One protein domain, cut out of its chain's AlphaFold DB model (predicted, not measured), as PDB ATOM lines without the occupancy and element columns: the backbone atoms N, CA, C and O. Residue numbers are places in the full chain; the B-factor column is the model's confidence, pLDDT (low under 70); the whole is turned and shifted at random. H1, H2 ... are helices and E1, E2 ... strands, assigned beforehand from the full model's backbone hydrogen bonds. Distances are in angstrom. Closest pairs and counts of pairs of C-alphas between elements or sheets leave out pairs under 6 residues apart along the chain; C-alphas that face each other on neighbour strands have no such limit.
ATOM      1  N   SER A   6      24.902 -43.447   4.268       64.50
ATOM      2  CA  SER A   6      23.620 -43.533   3.551       64.50
ATOM      3  C   SER A   6      22.754 -44.727   3.969       64.50
ATOM      4  O   SER A   6      21.529 -44.646   3.918       64.50
ATOM      5  N   ASP A   7      23.373 -45.832   4.390       68.12
ATOM      6  CA  ASP A   7      22.646 -47.023   4.846       68.12
ATOM      7  C   ASP A   7      22.005 -46.774   6.221       68.12
ATOM      8  O   ASP A   7      20.870 -47.165   6.485       68.12
ATOM      9  N   ILE A   8      22.702 -46.001   7.058       68.00
ATOM     10  CA  ILE A   8      22.238 -45.550   8.376       68.00
ATOM     11  C   ILE A   8      20.992 -44.673   8.235       68.00
ATOM     12  O   ILE A   8      20.026 -44.873   8.965       68.00
ATOM     13  N   VAL A   9      20.981 -43.750   7.268       67.88
ATOM     14  CA  VAL A   9      19.804 -42.908   6.987       67.88
ATOM     15  C   VAL A   9      18.598 -43.774   6.620       67.88
ATOM     16  O   VAL A   9      17.531 -43.610   7.205       67.88
ATOM     17  N   ARG A  10      18.785 -44.767   5.740       69.38
ATOM     18  CA  ARG A  10      17.720 -45.711   5.364       69.38
ATOM     19  C   ARG A  10      17.201 -46.541   6.538       69.38
ATOM     20  O   ARG A  10      16.005 -46.803   6.609       69.38
ATOM     21  N   LEU A  11      18.076 -46.960   7.450       72.56
ATOM     22  CA  LEU A  11      17.682 -47.681   8.663       72.56
ATOM     23  C   LEU A  11      16.823 -46.799   9.583       72.56
ATOM     24  O   LEU A  11      15.799 -47.265  10.083       72.56
ATOM     25  N   ILE A  12      17.192 -45.527   9.751       71.75
ATOM     26  CA  ILE A  12      16.429 -44.558  10.552       71.75
ATOM     27  C   ILE A  12      15.048 -44.308   9.942       71.75
ATOM     28  O   ILE A  12      14.047 -44.371  10.654       71.75
ATOM     29  N   GLU A  13      14.973 -44.111   8.623       67.56
ATOM     30  CA  GLU A  13      13.696 -43.979   7.905       67.56
ATOM     31  C   GLU A  13      12.843 -45.257   7.980       67.56
ATOM     32  O   GLU A  13      11.618 -45.185   8.037       67.56
ATOM     33  N   GLY A  14      13.479 -46.430   8.051       72.25
ATOM     34  CA  GLY A  14      12.824 -47.725   8.251       72.25
ATOM     35  C   GLY A  14      12.306 -47.980   9.675       72.25
ATOM     36  O   GLY A  14      11.817 -49.075   9.947       72.25
ATOM     37  N   GLY A  15      12.414 -47.008  10.587       69.62
ATOM     38  CA  GLY A  15      11.959 -47.120  11.978       69.62
ATOM     39  C   GLY A  15      13.002 -47.688  12.945       69.62
ATOM     40  O   GLY A  15      12.692 -47.931  14.114       69.62
ATOM     41  N   VAL A  16      14.245 -47.889  12.498       69.56
ATOM     42  CA  VAL A  16      15.343 -48.306  13.375       69.56
ATOM     43  C   VAL A  16      15.906 -47.077  14.078       69.56
ATOM     44  O   VAL A  16      16.556 -46.233  13.471       69.56
ATOM     45  N   ASN A  17      15.687 -46.980  15.388       68.12
ATOM     46  CA  ASN A  17      16.186 -45.863  16.183       68.12
ATOM     47  C   ASN A  17      17.701 -45.992  16.427       68.12
ATOM     48  O   ASN A  17      18.143 -46.566  17.428       68.12
ATOM     49  N   ILE A  18      18.502 -45.482  15.492       70.56
ATOM     50  CA  ILE A  18      19.955 -45.437  15.624       70.56
ATOM     51  C   ILE A  18      20.329 -44.218  16.462       70.56
ATOM     52  O   ILE A  18      20.369 -43.098  15.971       70.56
ATOM     53  N   LYS A  19      20.633 -44.454  17.739       72.12
ATOM     54  CA  LYS A  19      21.080 -43.397  18.654       72.12
ATOM     55  C   LYS A  19      22.578 -43.145  18.602       72.12
ATOM     56  O   LYS A  19      22.994 -42.035  18.877       72.12
ATOM     57  N   ASN A  20      23.394 -44.160  18.306       72.56
ATOM     58  CA  ASN A  20      24.850 -44.019  18.290       72.56
ATOM     59  C   ASN A  20      25.465 -44.718  17.077       72.56
ATOM     60  O   ASN A  20      25.247 -45.913  16.864       72.56
ATOM     61  N   VAL A  21      26.271 -43.984  16.321       78.31
ATOM     62  CA  VAL A  21      27.032 -44.466  15.172       78.31
ATOM     63  C   VAL A  21      28.517 -44.355  15.480       78.31
ATOM     64  O   VAL A  21      28.997 -43.359  16.020       78.31
ATOM     65  N   ASN A  22      29.259 -45.399  15.128       75.81
ATOM     66  CA  ASN A  22      30.706 -45.423  15.258       75.81
ATOM     67  C   ASN A  22      31.354 -45.366  13.869       75.81
ATOM     68  O   ASN A  22      31.096 -46.228  13.025       75.81
ATOM     69  N   VAL A  23      32.202 -44.362  13.667       75.31
ATOM     70  CA  VAL A  23      33.013 -44.140  12.474       75.31
ATOM     71  C   VAL A  23      34.451 -44.546  12.799       75.31
ATOM     72  O   VAL A  23      35.180 -43.831  13.485       75.31
ATOM     73  N   GLY A  24      34.855 -45.727  12.331       65.31
ATOM     74  CA  GLY A  24      36.175 -46.291  12.634       65.31
ATOM     75  C   GLY A  24      37.134 -46.396  11.450       65.31
ATOM     76  O   GLY A  24      38.341 -46.416  11.653       65.31
ATOM     77  N   GLY A  25      36.635 -46.460  10.216       62.62
ATOM     78  CA  GLY A  25      37.472 -46.712   9.043       62.62
ATOM     79  C   GLY A  25      37.094 -45.813   7.884       62.62
ATOM     80  O   GLY A  25      36.268 -46.196   7.063       62.62
ATOM     81  N   MET A  26      37.711 -44.635   7.816       69.50
ATOM     82  CA  MET A  26      37.680 -43.793   6.622       69.50
ATOM     83  C   MET A  26      39.115 -43.568   6.168       69.50
ATOM     84  O   MET A  26      39.936 -43.001   6.889       69.50
ATOM     85  N   THR A  27      39.431 -44.117   4.997       65.19
ATOM     86  CA  THR A  27      40.769 -44.047   4.415       65.19
ATOM     87  C   THR A  27      41.027 -42.636   3.913       65.19
ATOM     88  O   THR A  27      40.309 -42.165   3.038       65.19
ATOM     89  N   PHE A  28      42.082 -42.015   4.437       69.06
ATOM     90  CA  PHE A  28      42.567 -40.712   3.996       69.06
ATOM     91  C   PHE A  28      42.824 -40.683   2.488       69.06
ATOM     92  O   PHE A  28      43.595 -41.489   1.957       69.06
ATOM     93  N   ARG A  29      42.193 -39.723   1.817       70.88
ATOM     94  CA  ARG A  29      42.468 -39.313   0.444       70.88
ATOM     95  C   ARG A  29      42.913 -37.857   0.396       70.88
ATOM     96  O   ARG A  29      42.731 -37.084   1.334       70.88
ATOM     97  N   GLU A  30      43.533 -37.491  -0.718       68.50
ATOM     98  CA  GLU A  30      43.988 -36.127  -0.966       68.50
ATOM     99  C   GLU A  30      42.782 -35.166  -0.966       68.50
ATOM    100  O   GLU A  30      41.867 -35.316  -1.774       68.50
ATOM    101  N   GLY A  31      42.758 -34.221  -0.018       72.69
ATOM    102  CA  GLY A  31      41.620 -33.322   0.234       72.69
ATOM    103  C   GLY A  31      40.809 -33.641   1.498       72.69
ATOM    104  O   GLY A  31      40.002 -32.813   1.926       72.69
ATOM    105  N   ASP A  32      41.055 -34.786   2.138       79.69
ATOM    106  CA  ASP A  32      40.416 -35.135   3.404       79.69
ATOM    107  C   ASP A  32      41.116 -34.448   4.586       79.69
ATOM    108  O   ASP A  32      42.332 -34.228   4.590       79.69
ATOM    109  N   LYS A  33      40.355 -34.159   5.645       79.50
ATOM    110  CA  LYS A  33      40.902 -33.709   6.927       79.50
ATOM    111  C   LYS A  33      40.919 -34.842   7.930       79.50
ATOM    112  O   LYS A  33      39.903 -35.480   8.197       79.50
ATOM    113  N   LEU A  34      42.097 -35.062   8.502       77.19
ATOM    114  CA  LEU A  34      42.297 -35.967   9.622       77.19
ATOM    115  C   LEU A  34      41.660 -35.363  10.867       77.19
ATOM    116  O   LEU A  34      42.097 -34.329  11.367       77.19
ATOM    117  N   ILE A  35      40.619 -36.026  11.350       75.88
ATOM    118  CA  ILE A  35      39.884 -35.631  12.554       75.88
ATOM    119  C   ILE A  35      40.246 -36.510  13.743       75.88
ATOM    120  O   ILE A  35      40.062 -36.116  14.889       75.88
ATOM    121  N   SER A  36      40.788 -37.695  13.466       72.50
ATOM    122  CA  SER A  36      41.383 -38.581  14.453       72.50
ATOM    123  C   SER A  36      42.516 -39.378  13.804       72.50
ATOM    124  O   SER A  36      42.750 -39.295  12.598       72.50
ATOM    125  N   GLN A  37      43.219 -40.174  14.605       68.44
ATOM    126  CA  GLN A  37      44.473 -40.843  14.235       68.44
ATOM    127  C   GLN A  37      44.354 -41.797  13.031       68.44
ATOM    128  O   GLN A  37      45.358 -42.143  12.416       68.44
ATOM    129  N   ALA A  38      43.134 -42.210  12.686       67.50
ATOM    130  CA  ALA A  38      42.854 -43.063  11.534       67.50
ATOM    131  C   ALA A  38      41.502 -42.782  10.872       67.50
ATOM    132  O   ALA A  38      40.990 -43.613  10.121       67.50
ATOM    133  N   VAL A  39      40.903 -41.632  11.180       74.44
ATOM    134  CA  VAL A  39      39.657 -41.208  10.551       74.44
ATOM    135  C   VAL A  39      39.923 -39.884   9.871       74.44
ATOM    136  O   VAL A  39      40.222 -38.878  10.521       74.44
ATOM    137  N   ALA A  40      39.834 -39.917   8.551       79.19
ATOM    138  CA  ALA A  40      39.856 -38.746   7.705       79.19
ATOM    139  C   ALA A  40      38.476 -38.580   7.074       79.19
ATOM    140  O   ALA A  40      37.849 -39.570   6.712       79.19
ATOM    141  N   ILE A  41      37.995 -37.347   6.992       79.38
ATOM    142  CA  ILE A  41      36.677 -37.039   6.433       79.38
ATOM    143  C   ILE A  41      36.823 -35.965   5.359       79.38
ATOM    144  O   ILE A  41      37.718 -35.124   5.454       79.38
ATOM    145  N   ASN A  42      35.939 -35.957   4.363       82.94
ATOM    146  CA  ASN A  42      35.832 -34.860   3.394       82.94
ATOM    147  C   ASN A  42      34.572 -34.011   3.623       82.94
ATOM    148  O   ASN A  42      33.776 -34.258   4.530       82.94
ATOM    149  N   GLN A  43      34.375 -32.999   2.774       81.88
ATOM    150  CA  GLN A  43      33.180 -32.148   2.807       81.88
ATOM    151  C   GLN A  43      31.870 -32.933   2.615       81.88
ATOM    152  O   GLN A  43      30.850 -32.571   3.199       81.88
ATOM    153  N   THR A  44      31.884 -34.013   1.830       78.75
ATOM    154  CA  THR A  44      30.708 -34.870   1.611       78.75
ATOM    155  C   THR A  44      30.350 -35.626   2.886       78.75
ATOM    156  O   THR A  44      29.181 -35.667   3.271       78.75
ATOM    157  N   ASP A  45      31.355 -36.170   3.575       78.88
ATOM    158  CA  ASP A  45      31.181 -36.827   4.871       78.88
ATOM    159  C   ASP A  45      30.689 -35.836   5.926       78.88
ATOM    160  O   ASP A  45      29.755 -36.134   6.665       78.88
ATOM    161  N   LEU A  46      31.244 -34.620   5.945       80.38
ATOM    162  CA  LEU A  46      30.792 -33.556   6.839       80.38
ATOM    163  C   LEU A  46      29.308 -33.236   6.613       80.38
ATOM    164  O   LEU A  46      28.546 -33.197   7.577       80.38
ATOM    165  N   ALA A  47      28.859 -33.097   5.363       82.38
ATOM    166  CA  ALA A  47      27.443 -32.890   5.053       82.38
ATOM    167  C   ALA A  47      26.556 -34.072   5.500       82.38
ATOM    168  O   ALA A  47      25.441 -33.859   5.986       82.38
ATOM    169  N   ALA A  48      27.043 -35.311   5.380       78.31
ATOM    170  CA  ALA A  48      26.338 -36.496   5.869       78.31
ATOM    171  C   ALA A  48      26.238 -36.509   7.402       78.31
ATOM    172  O   ALA A  48      25.165 -36.772   7.946       78.31
ATOM    173  N   PHE A  49      27.318 -36.161   8.103       79.25
ATOM    174  CA  PHE A  49      27.324 -36.049   9.559       79.25
ATOM    175  C   PHE A  49      26.391 -34.944  10.055       79.25
ATOM    176  O   PHE A  49      25.642 -35.160  11.003       79.25
ATOM    177  N   TYR A  50      26.354 -33.792   9.385       83.00
ATOM    178  CA  TYR A  50      25.399 -32.736   9.721       83.00
ATOM    179  C   TYR A  50      23.949 -33.231   9.657       83.00
ATOM    180  O   TYR A  50      23.203 -33.026  10.614       83.00
ATOM    181  N   LYS A  51      23.575 -33.954   8.592       81.06
ATOM    182  CA  LYS A  51      22.237 -34.553   8.472       81.06
ATOM    183  C   LYS A  51      21.955 -35.584   9.563       81.06
ATOM    184  O   LYS A  51      20.862 -35.597  10.115       81.06
ATOM    185  N   LEU A  52      22.926 -36.436   9.895       78.06
ATOM    186  CA  LEU A  52      22.775 -37.437  10.958       78.06
ATOM    187  C   LEU A  52      22.579 -36.782  12.335       78.06
ATOM    188  O   LEU A  52      21.699 -37.199  13.084       78.06
ATOM    189  N   LEU A  53      23.317 -35.711  12.644       79.88
ATOM    190  CA  LEU A  53      23.116 -34.939  13.876       79.88
ATOM    191  C   LEU A  53      21.745 -34.258  13.916       79.88
ATOM    192  O   LEU A  53      21.117 -34.222  14.969       79.88
ATOM    193  N   GLU A  54      21.262 -33.728  12.788       81.56
ATOM    194  CA  GLU A  54      19.909 -33.154  12.698       81.56
ATOM    195  C   GLU A  54      18.807 -34.200  12.903       81.56
ATOM    196  O   GLU A  54      17.756 -33.881  13.455       81.56
ATOM    197  N   LEU A  55      19.069 -35.453  12.529       77.00
ATOM    198  CA  LEU A  55      18.197 -36.596  12.805       77.00
ATOM    199  C   LEU A  55      18.290 -37.090  14.264       77.00
ATOM    200  O   LEU A  55      17.562 -38.008  14.638       77.00
ATOM    201  N   GLY A  56      19.151 -36.494  15.099       79.12
ATOM    202  CA  GLY A  56      19.332 -36.869  16.507       79.12
ATOM    203  C   GLY A  56      20.223 -38.096  16.719       79.12
ATOM    204  O   GLY A  56      20.103 -38.774  17.739       79.12
ATOM    205  N   VAL A  57      21.090 -38.403  15.754       81.69
ATOM    206  CA  VAL A  57      22.025 -39.529  15.814       81.69
ATOM    207  C   VAL A  57      23.352 -39.056  16.396       81.69
ATOM    208  O   VAL A  57      24.046 -38.249  15.775       81.69
ATOM    209  N   ASP A  58      23.757 -39.598  17.544       81.06
ATOM    210  CA  ASP A  58      25.095 -39.359  18.079       81.06
ATOM    211  C   ASP A  58      26.137 -40.120  17.268       81.06
ATOM    212  O   ASP A  58      25.988 -41.304  16.965       81.06
ATOM    213  N   MET A  59      27.250 -39.466  16.967       80.50
ATOM    214  CA  MET A  59      28.362 -40.093  16.269       80.50
ATOM    215  C   MET A  59      29.608 -40.094  17.124       80.50
ATOM    216  O   MET A  59      29.825 -39.245  17.984       80.50
ATOM    217  N   SER A  60      30.445 -41.090  16.892       81.19
ATOM    218  CA  SER A  60      31.704 -41.242  17.593       81.19
ATOM    219  C   SER A  60      32.766 -41.800  16.671       81.19
ATOM    220  O   SER A  60      32.486 -42.650  15.833       81.19
ATOM    221  N   LEU A  61      33.985 -41.314  16.830       79.25
ATOM    222  CA  LEU A  61      35.150 -41.718  16.070       79.25
ATOM    223  C   LEU A  61      35.919 -42.748  16.888       79.25
ATOM    224  O   LEU A  61      36.370 -42.443  17.996       79.25
ATOM    225  N   GLN A  62      36.049 -43.970  16.373       74.31
ATOM    226  CA  GLN A  62      36.846 -45.006  17.028       74.31
ATOM    227  C   GLN A  62      37.256 -46.119  16.050       74.31
ATOM    228  O   GLN A  62      36.459 -46.984  15.696       74.31
ATOM    229  N   GLN A  63      38.531 -46.147  15.651       70.62
ATOM    230  CA  GLN A  63      39.051 -47.155  14.713       70.62
ATOM    231  C   GLN A  63      39.104 -48.572  15.298       70.62
ATOM    232  O   GLN A  63      38.751 -49.547  14.639       70.62
ATOM    233  N   VAL A  64      39.558 -48.692  16.541       67.56
ATOM    234  CA  VAL A  64      39.733 -49.963  17.247       67.56
ATOM    235  C   VAL A  64      39.237 -49.813  18.676       67.56
ATOM    236  O   VAL A  64      39.319 -48.728  19.248       67.56
ATOM    237  N   ALA A  65      38.761 -50.907  19.277       65.81
ATOM    238  CA  ALA A  65      38.320 -50.934  20.677       65.81
ATOM    239  C   ALA A  65      39.370 -50.345  21.647       65.81
ATOM    240  O   ALA A  65      39.007 -49.755  22.659       65.81
ATOM    241  N   ALA A  66      40.657 -50.465  21.295       70.38
ATOM    242  CA  ALA A  66      41.796 -49.942  22.047       70.38
ATOM    243  C   ALA A  66      42.030 -48.424  21.897       70.38
ATOM    244  O   ALA A  66      42.687 -47.829  22.749       70.38
ATOM    245  N   ASN A  67      41.513 -47.790  20.838       68.50
ATOM    246  CA  ASN A  67      41.654 -46.348  20.632       68.50
ATOM    247  C   ASN A  67      40.594 -45.571  21.412       68.50
ATOM    248  O   ASN A  67      39.483 -46.053  21.643       68.50
ATOM    249  N   LYS A  68      40.938 -44.332  21.785       69.06
ATOM    250  CA  LYS A  68      40.002 -43.411  22.434       69.06
ATOM    251  C   LYS A  68      38.789 -43.188  21.537       69.06
ATOM    252  O   LYS A  68      38.930 -42.824  20.373       69.06
ATOM    253  N   LYS A  69      37.604 -43.390  22.114       76.69
ATOM    254  CA  LYS A  69      36.333 -43.007  21.510       76.69
ATOM    255  C   LYS A  69      36.205 -41.490  21.606       76.69
ATOM    256  O   LYS A  69      36.129 -40.957  22.712       76.69
ATOM    257  N   GLU A  70      36.190 -40.804  20.471       79.44
ATOM    258  CA  GLU A  70      35.958 -39.359  20.431       79.44
ATOM    259  C   GLU A  70      34.521 -39.071  19.985       79.44
ATOM    260  O   GLU A  70      34.115 -39.556  18.931       79.44
ATOM    261  N   PRO A  71      33.722 -38.316  20.754       81.56
ATOM    262  CA  PRO A  71      32.391 -37.909  20.315       81.56
ATOM    263  C   PRO A  71      32.486 -36.901  19.161       81.56
ATOM    264  O   PRO A  71      33.353 -36.021  19.153       81.56
ATOM    265  N   LEU A  72      31.599 -37.053  18.178       79.75
ATOM    266  CA  LEU A  72      31.504 -36.200  16.998       79.75
ATOM    267  C   LEU A  72      30.235 -35.344  17.088       79.75
ATOM    268  O   LEU A  72      29.168 -35.740  16.630       79.75
ATOM    269  N   ASP A  73      30.386 -34.156  17.664       83.69
ATOM    270  CA  ASP A  73      29.334 -33.147  17.784       83.69
ATOM    271  C   ASP A  73      29.386 -32.103  16.663       83.69
ATOM    272  O   ASP A  73      30.420 -31.894  16.021       83.69
ATOM    273  N   LYS A  74      28.297 -31.338  16.511       79.00
ATOM    274  CA  LYS A  74      28.228 -30.187  15.589       79.00
ATOM    275  C   LYS A  74      29.384 -29.202  15.817       79.00
ATOM    276  O   LYS A  74      29.989 -28.732  14.863       79.00
ATOM    277  N   ALA A  75      29.752 -28.962  17.077       80.75
ATOM    278  CA  ALA A  75      30.878 -28.098  17.437       80.75
ATOM    279  C   ALA A  75      32.244 -28.674  17.020       80.75
ATOM    280  O   ALA A  75      33.142 -27.925  16.648       80.75
ATOM    281  N   ARG A  76      32.411 -30.004  17.057       78.81
ATOM    282  CA  ARG A  76      33.626 -30.665  16.556       78.81
ATOM    283  C   ARG A  76      33.701 -30.555  15.037       78.81
ATOM    284  O   ARG A  76      34.767 -30.235  14.530       78.81
ATOM    285  N   LEU A  77      32.584 -30.761  14.337       76.88
ATOM    286  CA  LEU A  77      32.494 -30.572  12.885       76.88
ATOM    287  C   LEU A  77      32.816 -29.132  12.472       76.88
ATOM    288  O   LEU A  77      33.543 -28.940  11.508       76.88
TER     289      LEU A  77
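Overview. This is residues 6 to 77 of the 82 residues of the protein "PTS system sorbose subfamily IIB component" of Actinobacillus ureae ATCC 25976 (UniProt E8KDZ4). A small three-strand sheet, E1, E4 and E5, lies near the middle, with H2 grazing it; the hairpin E2 and E3 lies at one end of the long axis and H1 toward the other. The 72 printed residues hold three named helices and five named strands, in the order H1 E1 E2 E3 H2 E4 E5 H3. The sheet order is E1, E4, E5, mixed, and the class is mixed, helices and strands. The whole is compact, with a radius of gyration of the C-alphas of 12.1 A and spans of 34 by 27 by 22 A.

Arrangement. E1, residues 20 to 23, and E4, residues 58 to 61, are parallel at 26 degrees, with N 21 and O 58 2.8 A apart. E4 and E5, residues 70 to 72, form an antiparallel hairpin at 135 degrees, with N 61 and O 70 2.7 A apart. H2, residues 43 to 54, only grazes this sheet with residues 49 to 53; the closest C-alphas of H2 and E4, Leu 52 and Asp 58, are 7.7 A apart. H2 and H3, residues 74 to 77, only just touch, with 3 pairs of C-alphas within 8 A, the closest those of Leu 46 and Leu 77, 7.0 A. H1, residues 6 to 13, is close to H2 but not clearly touching, its closest C-alphas being Val 9 and Leu 52, 7.4 A, at a shallow tilt of 15 degrees, the same way. E2, residues 33 to 36, and E3, residues 39 to 41, form an antiparallel hairpin at 148 degrees, with N 33 and O 41 2.8 A apart. In H1 and H2 every O i to N i+4 pair is within hydrogen-bond range; H3 is too short for one.

Along the chain. H2 is 16.6 A long, H1 10.8 A, E4 10.5 A and E1 10.0 A. H1 begins at C-alpha 6 (23.620, -43.533, 3.551), and H3 ends at C-alpha 77 (32.494, -30.572, 12.885).

Size, cuts and confidence. The C-alphas farthest apart, Gly 15 and Glu 30, are 36.3 A apart. The printed part has no cut and no long link. Its mean pLDDT is 74.7, with 21 residues under 70, among them 6 to 10 and 24 to 28.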